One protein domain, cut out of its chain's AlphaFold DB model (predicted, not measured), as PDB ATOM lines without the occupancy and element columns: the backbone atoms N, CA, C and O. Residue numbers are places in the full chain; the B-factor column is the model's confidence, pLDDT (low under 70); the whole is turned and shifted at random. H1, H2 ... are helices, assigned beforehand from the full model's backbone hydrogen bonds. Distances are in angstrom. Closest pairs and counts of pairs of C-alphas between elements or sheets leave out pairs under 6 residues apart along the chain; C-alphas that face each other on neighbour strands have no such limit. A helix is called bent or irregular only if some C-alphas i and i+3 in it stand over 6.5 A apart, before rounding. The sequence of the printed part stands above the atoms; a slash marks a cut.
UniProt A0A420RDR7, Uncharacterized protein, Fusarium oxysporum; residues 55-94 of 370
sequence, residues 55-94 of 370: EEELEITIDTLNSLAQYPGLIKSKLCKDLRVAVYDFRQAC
ATOM      1  N   GLU A  55     -11.855  24.665   8.488       86.25
ATOM      2  CA  GLU A  55     -11.822  23.194   8.421       86.25
ATOM      3  C   GLU A  55     -10.972  22.691   7.242       86.25
ATOM      4  O   GLU A  55     -10.148  21.796   7.416       86.25
ATOM      5  N   GLU A  56     -11.087  23.346   6.083       89.88
ATOM      6  CA  GLU A  56     -10.309  23.037   4.877       89.88
ATOM      7  C   GLU A  56      -8.800  23.246   5.091       89.88
ATOM      8  O   GLU A  56      -7.993  22.377   4.763       89.88
ATOM      9  N   GLU A  57      -8.388  24.364   5.700       91.44
ATOM     10  CA  GLU A  57      -6.967  24.606   5.993       91.44
ATOM     11  C   GLU A  57      -6.399  23.593   6.991       91.44
ATOM     12  O   GLU A  57      -5.235  23.192   6.877       91.44
ATOM     13  N   LEU A  58      -7.207  23.173   7.968       90.38
ATOM     14  CA  LEU A  58      -6.811  22.160   8.936       90.38
ATOM     15  C   LEU A  58      -6.587  20.805   8.256       90.38
ATOM     16  O   LEU A  58      -5.554  20.178   8.495       90.38
ATOM     17  N   GLU A  59      -7.504  20.380   7.388       90.62
ATOM     18  CA  GLU A  59      -7.395  19.131   6.626       90.62
ATOM     19  C   GLU A  59      -6.150  19.132   5.727       90.62
ATOM     20  O   GLU A  59      -5.304  18.240   5.838       90.62
ATOM     21  N   ILE A  60      -5.949  20.197   4.941       94.44
ATOM     22  CA  ILE A  60      -4.762  20.359   4.082       94.44
ATOM     23  C   ILE A  60      -3.470  20.308   4.911       94.44
ATOM     24  O   ILE A  60      -2.475  19.696   4.502       94.44
ATOM     25  N   THR A  61      -3.462  20.942   6.086       94.25
ATOM     26  CA  THR A  61      -2.304  20.936   6.990       94.25
ATOM     27  C   THR A  61      -2.013  19.528   7.509       94.25
ATOM     28  O   THR A  61      -0.853  19.100   7.494       94.25
ATOM     29  N   ILE A  62      -3.041  18.789   7.932       93.06
ATOM     30  CA  ILE A  62      -2.919  17.402   8.403       93.06
ATOM     31  C   ILE A  62      -2.359  16.511   7.289       93.06
ATOM     32  O   ILE A  62      -1.377  15.798   7.516       93.06
ATOM     33  N   ASP A  63      -2.909  16.592   6.081       94.06
ATOM     34  CA  ASP A  63      -2.468  15.792   4.934       94.06
ATOM     35  C   ASP A  63      -1.035  16.112   4.512       94.06
ATOM     36  O   ASP A  63      -0.241  15.210   4.214       94.06
ATOM     37  N   THR A  64      -0.659  17.390   4.562       94.25
ATOM     38  CA  THR A  64       0.711  17.838   4.294       94.25
ATOM     39  C   THR A  64       1.688  17.246   5.311       94.25
ATOM     40  O   THR A  64       2.723  16.688   4.932       94.25
ATOM     41  N   LEU A  65       1.365  17.321   6.607       94.94
ATOM     42  CA  LEU A  65       2.197  16.760   7.676       94.94
ATOM     43  C   LEU A  65       2.302  15.232   7.573       94.94
ATOM     44  O   LEU A  65       3.406  14.693   7.697       94.94
ATOM     45  N   ASN A  66       1.195  14.544   7.289       92.81
ATOM     46  CA  ASN A  66       1.163  13.094   7.079       92.81
ATOM     47  C   ASN A  66       2.019  12.678   5.879       92.81
ATOM     48  O   ASN A  66       2.791  11.721   5.971       92.81
ATOM     49  N   SER A  67       1.935  13.416   4.773       93.31
ATOM     50  CA  SER A  67       2.733  13.162   3.571       93.31
ATOM     51  C   SER A  67       4.225  13.349   3.844       93.31
ATOM     52  O   SER A  67       5.036  12.484   3.515       93.31
ATOM     53  N   LEU A  68       4.611  14.437   4.518       93.00
ATOM     54  CA  LEU A  68       6.009  14.690   4.880       93.00
ATOM     55  C   LEU A  68       6.560  13.655   5.868       93.00
ATOM     56  O   LEU A  68       7.731  13.280   5.758       93.00
ATOM     57  N   ALA A  69       5.738  13.158   6.797       92.31
ATOM     58  CA  ALA A  69       6.128  12.133   7.767       92.31
ATOM     59  C   ALA A  69       6.579  10.818   7.107       92.31
ATOM     60  O   ALA A  69       7.441  10.129   7.656       92.31
ATOM     61  N   GLN A  70       6.075  10.503   5.908       93.88
ATOM     62  CA  GLN A  70       6.511   9.340   5.121       93.88
ATOM     63  C   GLN A  70       7.927   9.506   4.543       93.88
ATOM     64  O   GLN A  70       8.579   8.516   4.208       93.88
ATOM     65  N   TYR A  71       8.450  10.738   4.483       93.50
ATOM     66  CA  TYR A  71       9.761  11.055   3.912       93.50
ATOM     67  C   TYR A  71      10.655  11.843   4.891       93.50
ATOM     68  O   TYR A  71      10.965  13.018   4.656       93.50
ATOM     69  N   PRO A  72      11.189  11.212   5.960       90.12
ATOM     70  CA  PRO A  72      11.999  11.899   6.976       90.12
ATOM     71  C   PRO A  72      13.234  12.636   6.433       90.12
ATOM     72  O   PRO A  72      13.712  13.595   7.042       90.12
ATOM     73  N   GLY A  73      13.768  12.203   5.287       90.12
ATOM     74  CA  GLY A  73      14.864  12.888   4.597       90.12
ATOM     75  C   GLY A  73      14.489  14.296   4.121       90.12
ATOM     76  O   GLY A  73      15.303  15.212   4.241       90.12
ATOM     77  N   LEU A  74      13.248  14.497   3.663       91.50
ATOM     78  CA  LEU A  74      12.748  15.802   3.218       91.50
ATOM     79  C   LEU A  74      12.515  16.747   4.401       91.50
ATOM     80  O   LEU A  74      12.851  17.927   4.309       91.50
ATOM     81  N   ILE A  75      12.069  16.221   5.546       90.56
ATOM     82  CA  ILE A  75      11.900  16.992   6.791       90.56
ATOM     83  C   ILE A  75      13.229  17.615   7.253       90.56
ATOM     84  O   ILE A  75      13.264  18.731   7.776       90.56
ATOM     85  N   LYS A  76      14.355  16.919   7.044       89.50
ATOM     86  CA  LYS A  76      15.695  17.425   7.396       89.50
ATOM     87  C   LYS A  76      16.187  18.537   6.470       89.50
ATOM     88  O   LYS A  76      17.156  19.218   6.814       89.50
ATOM     89  N   SER A  77      15.554  18.727   5.313       92.94
ATOM     90  CA  SER A  77      15.959  19.744   4.348       92.94
ATOM     91  C   SER A  77      15.828  21.161   4.921       92.94
ATOM     92  O   SER A  77      15.104  21.423   5.890       92.94
ATOM     93  N   LYS A  78      16.534  22.110   4.297       93.38
ATOM     94  CA  LYS A  78      16.416  23.534   4.642       93.38
ATOM     95  C   LYS A  78      15.011  24.080   4.367       93.38
ATOM     96  O   LYS A  78      14.579  24.960   5.098       93.38
ATOM     97  N   LEU A  79      14.301  23.522   3.382       91.50
ATOM     98  CA  LEU A  79      12.939  23.930   3.019       91.50
ATOM     99  C   LEU A  79      11.932  23.660   4.148       91.50
ATOM    100  O   LEU A  79      10.986  24.412   4.320       91.50
ATOM    101  N   CYS A  80      12.169  22.630   4.965       92.06
ATOM    102  CA  CYS A  80      11.326  22.295   6.116       92.06
ATOM    103  C   CYS A  80      11.813  22.927   7.433       92.06
ATOM    104  O   CYS A  80      11.407  22.484   8.507       92.06
ATOM    105  N   LYS A  81      12.729  23.908   7.408       93.81
ATOM    106  CA  LYS A  81      13.255  24.520   8.642       93.81
ATOM    107  C   LYS A  81      12.141  25.192   9.446       93.81
ATOM    108  O   LYS A  81      11.981  24.867  10.618       93.81
ATOM    109  N   ASP A  82      11.385  26.080   8.816       93.94
ATOM    110  CA  ASP A  82      10.374  26.875   9.517       93.94
ATOM    111  C   ASP A  82       9.184  26.005   9.929       93.94
ATOM    112  O   ASP A  82       8.693  26.126  11.047       93.94
ATOM    113  N   LEU A  83       8.827  25.014   9.101       93.00
ATOM    114  CA  LEU A  83       7.851  23.988   9.469       93.00
ATOM    115  C   LEU A  83       8.272  23.224  10.733       93.00
ATOM    116  O   LEU A  83       7.459  23.021  11.627       93.00
ATOM    117  N   ARG A  84       9.544  22.820  10.850       93.12
ATOM    118  CA  ARG A  84      10.039  22.142  12.060       93.12
ATOM    119  C   ARG A  84       9.963  23.025  13.302       93.12
ATOM    120  O   ARG A  84       9.668  22.498  14.370       93.12
ATOM    121  N   VAL A  85      10.241  24.325  13.174       93.31
ATOM    122  CA  VAL A  85      10.112  25.285  14.284       93.31
ATOM    123  C   VAL A  85       8.646  25.399  14.701       93.31
ATOM    124  O   VAL A  85       8.334  25.163  15.862       93.31
ATOM    125  N   ALA A  86       7.740  25.624  13.747       93.31
ATOM    126  CA  ALA A  86       6.307  25.722  14.019       93.31
ATOM    127  C   ALA A  86       5.738  24.442  14.659       93.31
ATOM    128  O   ALA A  86       5.011  24.513  15.647       93.31
ATOM    129  N   VAL A  87       6.113  23.261  14.153       91.88
ATOM    130  CA  VAL A  87       5.702  21.969  14.730       91.88
ATOM    131  C   VAL A  87       6.261  21.781  16.142       91.88
ATOM    132  O   VAL A  87       5.579  21.211  16.992       91.88
ATOM    133  N   TYR A  88       7.482  22.245  16.421       89.06
ATOM    134  CA  TYR A  88       8.059  22.191  17.765       89.06
ATOM    135  C   TYR A  88       7.285  23.078  18.746       89.06
ATOM    136  O   TYR A  88       6.920  22.607  19.824       89.06
ATOM    137  N   ASP A  89       6.989  24.318  18.361       89.62
ATOM    138  CA  ASP A  89       6.243  25.255  19.203       89.62
ATOM    139  C   ASP A  89       4.809  24.765  19.440       89.62
ATOM    140  O   ASP A  89       4.343  24.744  20.581       89.62
ATOM    141  N   PHE A  90       4.144  24.255  18.395       89.25
ATOM    142  CA  PHE A  90       2.841  23.597  18.513       89.25
ATOM    143  C   PHE A  90       2.904  22.420  19.491       89.25
ATOM    144  O   PHE A  90       2.127  22.353  20.443       89.25
ATOM    145  N   ARG A  91       3.886  21.525  19.318       85.12
ATOM    146  CA  ARG A  91       4.095  20.369  20.198       85.12
ATOM    147  C   ARG A  91       4.296  20.783  21.658       85.12
ATOM    148  O   ARG A  91       3.843  20.063  22.547       85.12
ATOM    149  N   GLN A  92       4.988  21.893  21.907       83.94
ATOM    150  CA  GLN A  92       5.238  22.419  23.249       83.94
ATOM    151  C   GLN A  92       3.988  23.059  23.869       83.94
ATOM    152  O   GLN A  92       3.829  23.019  25.090       83.94
ATOM    153  N   ALA A  93       3.102  23.627  23.048       85.50
ATOM    154  CA  ALA A  93       1.827  24.194  23.478       85.50
ATOM    155  C   ALA A  93       0.744  23.129  23.740       85.50
ATOM    156  O   ALA A  93      -0.191  23.384  24.500       85.50
ATOM    157  N   CYS A  94       0.860  21.930  23.155       81.00
ATOM    158  CA  CYS A  94      -0.065  20.825  23.407       81.00
ATOM    159  C   CYS A  94      -0.038  20.385  24.883       81.00
ATOM    160  O   CYS A  94       0.922  19.780  25.360       81.00
TER     161      CYS A  94
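What this domain is: This is residues 55 to 94 of the 370 residues of an uncharacterized protein of Fusarium oxysporum (UniProt A0A420RDR7). Two longer helices, H1 and H3, spread as the arms of an open V, with the short helix H2 at its corner. Residues 55 to 64 and residues 88 to 94 stand free at the far ends of the arms. The printed part has 40 residues, with three named helices in the order H1, H2, H3 and no named strand; its class is all helix. It is only just compact, close to loose, with a radius of gyration of the C-alphas of 10.7 A and spans of 28 by 21 by 14 A.

How they stand to each other: H1, residues 55 to 69, and H2, residues 72 to 75, only just touch, with 3 pairs of C-alphas within 8 A, and only at the corner by their tight link. H1 touches H2 with residues 68 to 69 alone; the closest C-alphas are those of Leu 68 and Ile 75, 6.6 A apart. H2 and H3, residues 78 to 93, only just touch, also with 3 pairs within 8 A and only at the corner by their tight link. H3 touches H2 with residues 80 to 84 alone; the closest C-alphas are those of Leu 74 and Cys 80, 7.3 A apart. H1 and H3 are apart, with no C-alpha of the one within 8 A of the other. Every O i to N i+4 pair is within hydrogen-bond range in H1, and 10 of 12 are in H3; H2 is too short for such a pair.

Where its parts are: H1 begins at C-alpha 55, (-11.822, 23.194, 8.421), and measures 21.1 A from first to last C-alpha. H2, four residues, begins at C-alpha 72, (11.999, 11.899, 6.976). H3 measures 23.8 A and ends at C-alpha 93, (1.827, 24.194, 23.478). H3 is irregular: C-alphas 79 and 82 are 7.6 A apart.

The domain as a whole: The two C-alphas farthest apart, those of Glu 55 and Gly 73, are 28.9 A apart. The printed part has no cut, and no link is long. The mean pLDDT of the printed part is 91.2, and no printed residue is under 70.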